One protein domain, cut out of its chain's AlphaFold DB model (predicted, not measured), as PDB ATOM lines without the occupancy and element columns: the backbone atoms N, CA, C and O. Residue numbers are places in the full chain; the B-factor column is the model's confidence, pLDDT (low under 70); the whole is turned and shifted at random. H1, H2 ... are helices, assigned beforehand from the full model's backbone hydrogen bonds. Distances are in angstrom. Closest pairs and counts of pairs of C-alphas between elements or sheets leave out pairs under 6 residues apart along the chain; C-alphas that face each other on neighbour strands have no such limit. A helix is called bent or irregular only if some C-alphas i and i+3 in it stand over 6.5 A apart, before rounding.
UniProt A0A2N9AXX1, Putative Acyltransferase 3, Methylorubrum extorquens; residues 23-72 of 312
ATOM      1  N   ILE A  23     -30.149 -61.247  27.650       86.69
ATOM      2  CA  ILE A  23     -30.604 -60.513  28.845       86.69
ATOM      3  C   ILE A  23     -30.127 -59.054  28.832       86.69
ATOM      4  O   ILE A  23     -30.911 -58.148  29.098       86.69
ATOM      5  N   GLY A  24     -28.869 -58.803  28.450       87.56
ATOM      6  CA  GLY A  24     -28.327 -57.442  28.371       87.56
ATOM      7  C   GLY A  24     -29.081 -56.534  27.391       87.56
ATOM      8  O   GLY A  24     -29.322 -55.370  27.696       87.56
ATOM      9  N   LEU A  25     -29.522 -57.058  26.243       88.31
ATOM     10  CA  LEU A  25     -30.307 -56.281  25.276       88.31
ATOM     11  C   LEU A  25     -31.732 -56.030  25.765       88.31
ATOM     12  O   LEU A  25     -32.303 -54.983  25.464       88.31
ATOM     13  N   ASP A  26     -32.306 -56.962  26.521       89.69
ATOM     14  CA  ASP A  26     -33.632 -56.777  27.102       89.69
ATOM     15  C   ASP A  26     -33.605 -55.750  28.250       89.69
ATOM     16  O   ASP A  26     -34.508 -54.918  28.332       89.69
ATOM     17  N   LEU A  27     -32.526 -55.692  29.041       91.62
ATOM     18  CA  LEU A  27     -32.295 -54.611  30.010       91.62
ATOM     19  C   LEU A  27     -32.128 -53.247  29.328       91.62
ATOM     20  O   LEU A  27     -32.718 -52.262  29.769       91.62
ATOM     21  N   LEU A  28     -31.375 -53.179  28.226       92.69
ATOM     22  CA  LEU A  28     -31.231 -51.940  27.454       92.69
ATOM     23  C   LEU A  28     -32.569 -51.468  26.873       92.69
ATOM     24  O   LEU A  28     -32.860 -50.274  26.896       92.69
ATOM     25  N   ARG A  29     -33.415 -52.391  26.396       91.94
ATOM     26  CA  ARG A  29     -34.780 -52.065  25.953       91.94
ATOM     27  C   ARG A  29     -35.636 -51.534  27.083       91.94
ATOM     28  O   ARG A  29     -36.358 -50.569  26.874       91.94
ATOM     29  N   PHE A  30     -35.568 -52.161  28.254       92.69
ATOM     30  CA  PHE A  30     -36.295 -51.690  29.424       92.69
ATOM     31  C   PHE A  30     -35.852 -50.274  29.810       92.69
ATOM     32  O   PHE A  30     -36.692 -49.393  29.958       92.69
ATOM     33  N   GLY A  31     -34.542 -50.013  29.847       94.00
ATOM     34  CA  GLY A  31     -34.004 -48.670  30.076       94.00
ATOM     35  C   GLY A  31     -34.489 -47.650  29.038       94.00
ATOM     36  O   GLY A  31     -34.960 -46.574  29.403       94.00
ATOM     37  N   ALA A  32     -34.456 -48.003  27.749       93.12
ATOM     38  CA  ALA A  32     -35.000 -47.164  26.680       93.12
ATOM     39  C   ALA A  32     -36.510 -46.913  26.852       93.12
ATOM     40  O   ALA A  32     -36.959 -45.783  26.664       93.12
ATOM     41  N   ALA A  33     -37.285 -47.922  27.268       91.75
ATOM     42  CA  ALA A  33     -38.710 -47.789  27.576       91.75
ATOM     43  C   ALA A  33     -38.939 -46.772  28.696       91.75
ATOM     44  O   ALA A  33     -39.755 -45.866  28.540       91.75
ATOM     45  N   CYS A  34     -38.186 -46.880  29.793       92.50
ATOM     46  CA  CYS A  34     -38.274 -45.951  30.914       92.50
ATOM     47  C   CYS A  34     -37.964 -44.514  30.487       92.50
ATOM     48  O   CYS A  34     -38.700 -43.605  30.857       92.50
ATOM     49  N   LEU A  35     -36.931 -44.300  29.664       91.69
ATOM     50  CA  LEU A  35     -36.613 -42.977  29.117       91.69
ATOM     51  C   LEU A  35     -37.779 -42.399  28.301       91.69
ATOM     52  O   LEU A  35     -38.156 -41.245  28.506       91.69
ATOM     53  N   VAL A  36     -38.391 -43.205  27.425       91.12
ATOM     54  CA  VAL A  36     -39.551 -42.781  26.623       91.12
ATOM     55  C   VAL A  36     -40.757 -42.477  27.512       91.12
ATOM     56  O   VAL A  36     -41.397 -41.445  27.327       91.12
ATOM     57  N   VAL A  37     -41.054 -43.322  28.503       89.88
ATOM     58  CA  VAL A  37     -42.163 -43.105  29.445       89.88
ATOM     59  C   VAL A  37     -41.958 -41.818  30.237       89.88
ATOM     60  O   VAL A  37     -42.881 -41.015  30.324       89.88
ATOM     61  N   LEU A  38     -40.752 -41.573  30.757       87.81
ATOM     62  CA  LEU A  38     -40.430 -40.334  31.468       87.81
ATOM     63  C   LEU A  38     -40.594 -39.105  30.567       87.81
ATOM     64  O   LEU A  38     -41.154 -38.099  31.002       87.81
ATOM     65  N   TYR A  39     -40.166 -39.187  29.304       86.62
ATOM     66  CA  TYR A  39     -40.357 -38.110  28.333       86.62
ATOM     67  C   TYR A  39     -41.838 -37.844  28.048       86.62
ATOM     68  O   TYR A  39     -42.291 -36.697  28.093       86.62
ATOM     69  N   HIS A  40     -42.616 -38.896  27.794       85.00
ATOM     70  CA  HIS A  40     -44.043 -38.762  27.530       85.00
ATOM     71  C   HIS A  40     -44.789 -38.226  28.749       85.00
ATOM     72  O   HIS A  40     -45.562 -37.281  28.611       85.00
ATOM     73  N   LEU A  41     -44.516 -38.765  29.937       81.88
ATOM     74  CA  LEU A  41     -45.228 -38.406  31.156       81.88
ATOM     75  C   LEU A  41     -44.852 -37.027  31.683       81.88
ATOM     76  O   LEU A  41     -45.733 -36.358  32.187       81.88
ATOM     77  N   ALA A  42     -43.595 -36.585  31.603       80.69
ATOM     78  CA  ALA A  42     -43.183 -35.303  32.188       80.69
ATOM     79  C   ALA A  42     -43.053 -34.165  31.161       80.69
ATOM     80  O   ALA A  42     -43.027 -32.996  31.547       80.69
ATOM     81  N   CYS A  43     -42.990 -34.472  29.858       77.06
ATOM     82  CA  CYS A  43     -42.906 -33.462  28.802       77.06
ATOM     83  C   CYS A  43     -44.093 -33.519  27.841       77.06
ATOM     84  O   CYS A  43     -44.848 -32.554  27.759       77.06
ATOM     85  N   THR A  44     -44.277 -34.607  27.089       74.81
ATOM     86  CA  THR A  44     -45.266 -34.627  25.994       74.81
ATOM     87  C   THR A  44     -46.700 -34.477  26.494       74.81
ATOM     88  O   THR A  44     -47.452 -33.695  25.918       74.81
ATOM     89  N   ALA A  45     -47.063 -35.171  27.572       75.62
ATOM     90  CA  ALA A  45     -48.407 -35.148  28.132       75.62
ATOM     91  C   ALA A  45     -48.796 -33.755  28.644       75.62
ATOM     92  O   ALA A  45     -49.935 -33.351  28.456       75.62
ATOM     93  N   TRP A  46     -47.869 -32.977  29.204       71.38
ATOM     94  CA  TRP A  46     -48.239 -31.735  29.896       71.38
ATOM     95  C   TRP A  46     -47.751 -30.452  29.239       71.38
ATOM     96  O   TRP A  46     -48.308 -29.396  29.508       71.38
ATOM     97  N   MET A  47     -46.728 -30.505  28.386       69.06
ATOM     98  CA  MET A  47     -46.164 -29.304  27.757       69.06
ATOM     99  C   MET A  47     -46.687 -29.042  26.347       69.06
ATOM    100  O   MET A  47     -46.467 -27.953  25.817       69.06
ATOM    101  N   VAL A  48     -47.289 -30.038  25.698       71.94
ATOM    102  CA  VAL A  48     -47.825 -29.887  24.345       71.94
ATOM    103  C   VAL A  48     -49.287 -29.466  24.475       71.94
ATOM    104  O   VAL A  48     -50.073 -30.259  24.973       71.94
ATOM    105  N   PRO A  49     -49.686 -28.263  24.021       66.25
ATOM    106  CA  PRO A  49     -51.071 -27.803  24.167       66.25
ATOM    107  C   PRO A  49     -52.102 -28.716  23.492       66.25
ATOM    108  O   PRO A  49     -53.259 -28.730  23.881       66.25
ATOM    109  N   SER A  50     -51.677 -29.475  22.480       69.25
ATOM    110  CA  SER A  50     -52.500 -30.445  21.755       69.25
ATOM    111  C   SER A  50     -52.370 -31.882  22.278       69.25
ATOM    112  O   SER A  50     -52.666 -32.815  21.534       69.25
ATOM    113  N   SER A  51     -51.814 -32.100  23.473       73.31
ATOM    114  CA  SER A  51     -51.797 -33.432  24.083       73.31
ATOM    115  C   SER A  51     -53.177 -33.790  24.633       73.31
ATOM    116  O   SER A  51     -53.975 -32.915  24.979       73.31
ATOM    117  N   GLU A  52     -53.445 -35.087  24.772       71.69
ATOM    118  CA  GLU A  52     -54.680 -35.582  25.390       71.69
ATOM    119  C   GLU A  52     -54.826 -35.058  26.826       71.69
ATOM    120  O   GLU A  52     -55.861 -34.505  27.177       71.69
ATOM    121  N   ALA A  53     -53.761 -35.097  27.635       73.38
ATOM    122  CA  ALA A  53     -53.817 -34.595  29.008       73.38
ATOM    123  C   ALA A  53     -54.027 -33.069  29.099       73.38
ATOM    124  O   ALA A  53     -54.782 -32.619  29.957       73.38
ATOM    125  N   ALA A  54     -53.441 -32.266  28.202       73.25
ATOM    126  CA  ALA A  54     -53.719 -30.827  28.158       73.25
ATOM    127  C   ALA A  54     -55.161 -30.540  27.709       73.25
ATOM    128  O   ALA A  54     -55.777 -29.600  28.203       73.25
ATOM    129  N   THR A  55     -55.713 -31.375  26.824       74.00
ATOM    130  CA  THR A  55     -57.114 -31.286  26.385       74.00
ATOM    131  C   THR A  55     -58.076 -31.608  27.533       74.00
ATOM    132  O   THR A  55     -59.073 -30.914  27.700       74.00
ATOM    133  N   LEU A  56     -57.746 -32.599  28.370       72.94
ATOM    134  CA  LEU A  56     -58.537 -32.976  29.549       72.94
ATOM    135  C   LEU A  56     -58.498 -31.923  30.663       72.94
ATOM    136  O   LEU A  56     -59.513 -31.653  31.299       72.94
ATOM    137  N   VAL A  57     -57.327 -31.334  30.915       74.38
ATOM    138  CA  VAL A  57     -57.119 -30.369  32.011       74.38
ATOM    139  C   VAL A  57     -57.404 -28.922  31.574       74.38
ATOM    140  O   VAL A  57     -57.501 -28.022  32.406       74.38
ATOM    141  N   GLY A  58     -57.555 -28.677  30.270       72.06
ATOM    142  CA  GLY A  58     -57.809 -27.358  29.681       72.06
ATOM    143  C   GLY A  58     -56.584 -26.437  29.622       72.06
ATOM    144  O   GLY A  58     -56.692 -25.299  29.170       72.06
ATOM    145  N   GLN A  59     -55.417 -26.901  30.073       73.38
ATOM    146  CA  GLN A  59     -54.167 -26.141  30.087       73.38
ATOM    147  C   GLN A  59     -52.944 -27.064  30.126       73.38
ATOM    148  O   GLN A  59     -53.005 -28.191  30.619       73.38
ATOM    149  N   SER A  60     -51.809 -26.567  29.632       73.94
ATOM    150  CA  SER A  60     -50.508 -27.222  29.765       73.94
ATOM    151  C   SER A  60     -49.872 -26.903  31.123       73.94
ATOM    152  O   SER A  60     -49.712 -25.737  31.482       73.94
ATOM    153  N   ILE A  61     -49.473 -27.933  31.874       72.62
ATOM    154  CA  ILE A  61     -48.838 -27.790  33.195       72.62
ATOM    155  C   ILE A  61     -47.346 -28.127  33.072       72.62
ATOM    156  O   ILE A  61     -46.977 -29.297  32.976       72.62
ATOM    157  N   PRO A  62     -46.437 -27.138  33.050       69.81
ATOM    158  CA  PRO A  62     -45.014 -27.438  33.022       69.81
ATOM    159  C   PRO A  62     -44.544 -28.004  34.373       69.81
ATOM    160  O   PRO A  62     -44.989 -27.555  35.426       69.81
ATOM    161  N   PHE A  63     -43.572 -28.924  34.340       74.94
ATOM    162  CA  PHE A  63     -42.839 -29.410  35.518       74.94
ATOM    163  C   PHE A  63     -41.370 -28.947  35.461       74.94
ATOM    164  O   PHE A  63     -40.505 -29.707  35.011       74.94
ATOM    165  N   PRO A  64     -41.048 -27.709  35.889       75.56
ATOM    166  CA  PRO A  64     -39.735 -27.098  35.661       75.56
ATOM    167  C   PRO A  64     -38.570 -27.893  36.257       75.56
ATOM    168  O   PRO A  64     -37.506 -27.965  35.653       75.56
ATOM    169  N   THR A  65     -38.783 -28.526  37.412       81.31
ATOM    170  CA  THR A  65     -37.753 -29.290  38.128       81.31
ATOM    171  C   THR A  65     -37.383 -30.594  37.420       81.31
ATOM    172  O   THR A  65     -36.229 -31.010  37.460       81.31
ATOM    173  N   LEU A  66     -38.345 -31.240  36.755       77.19
ATOM    174  CA  LEU A  66     -38.121 -32.515  36.063       77.19
ATOM    175  C   LEU A  66     -37.650 -32.323  34.617       77.19
ATOM    176  O   LEU A  66     -36.967 -33.196  34.086       77.19
ATOM    177  N   LEU A  67     -37.942 -31.164  34.016       77.44
ATOM    178  CA  LEU A  67     -37.633 -30.829  32.624       77.44
ATOM    179  C   LEU A  67     -36.193 -31.152  32.176       77.44
ATOM    180  O   LEU A  67     -36.039 -31.722  31.092       77.44
ATOM    181  N   PRO A  68     -35.130 -30.806  32.935       80.25
ATOM    182  CA  PRO A  68     -33.757 -31.032  32.486       80.25
ATOM    183  C   PRO A  68     -33.455 -32.509  32.240       80.25
ATOM    184  O   PRO A  68     -32.776 -32.844  31.274       80.25
ATOM    185  N   VAL A  69     -34.011 -33.390  33.074       80.06
ATOM    186  CA  VAL A  69     -33.790 -34.836  32.993       80.06
ATOM    187  C   VAL A  69     -34.804 -35.482  32.054       80.06
ATOM    188  O   VAL A  69     -34.429 -36.232  31.155       80.06
ATOM    189  N   SER A  70     -36.091 -35.163  32.208       82.50
ATOM    190  CA  SER A  70     -37.156 -35.795  31.429       82.50
ATOM    191  C   SER A  70     -37.109 -35.420  29.955       82.50
ATOM    192  O   SER A  70     -37.438 -36.254  29.114       82.50
ATOM    193  N   SER A  71     -36.651 -34.207  29.619       81.25
ATOM    194  CA  SER A  71     -36.522 -33.773  28.228       81.25
ATOM    195  C   SER A  71     -35.571 -34.659  27.439       81.25
ATOM    196  O   SER A  71     -35.844 -34.880  26.270       81.25
ATOM    197  N   GLN A  72     -34.529 -35.225  28.060       84.81
ATOM    198  CA  GLN A  72     -33.554 -36.097  27.393       84.81
ATOM    199  C   GLN A  72     -34.105 -37.494  27.082       84.81
ATOM    200  O   GLN A  72     -33.510 -38.233  26.300       84.81
TER     201      GLN A  72
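What this domain is: This is residues 23 to 72 of the 312 residues of the protein "Putative Acyltransferase 3" of Methylorubrum extorquens (UniProt A0A2N9AXX1). One long helix, H1, sticks out as a bare arm at residues 23 to 34; past its other end lies short H2, and the link after H2, residues 58 to 66, folds back to bring short H3 to pack on H1's side. The 50 printed residues hold three named helices, H1, H2, H3 in order, and no named strand: all helix. The whole is loose, radius of gyration of the C-alphas 13.0 A, spanning 43 by 21 by 11 A.

How they stand to each other: H1, residues 23 to 47, has a kink of 30 degrees near residue 40 and is irregular, only just: C-alphas 42 and 45 are 6.6 A apart. With residues 35 to 43 alone it touches H3, residues 67 to 72, opposite ways at a steep tilt of 46 degrees; the closest C-alphas, of Tyr 39 and Ser 70, are 5.0 A apart. H1, with residues 45 to 47 alone, and H2, residues 52 to 57, touch only at the corner; the closest C-alphas, of Ala 45 and Ala 53, are 5.5 A apart. H2 and H3 are apart. Every O i to N i+4 pair is within hydrogen-bond range in H2, 19 of 21 in H1 and 1 of 2 in H3.

Where its parts are: H1 runs 34.9 A from C-alpha 23 at (-30.604, -60.513, 28.845); H3 ends at C-alpha 72, (-33.554, -36.097, 27.393).

The domain as a whole: The printed part has no cut and no long link; pLDDT is under 70 at residues 47, 49 to 50 and 62.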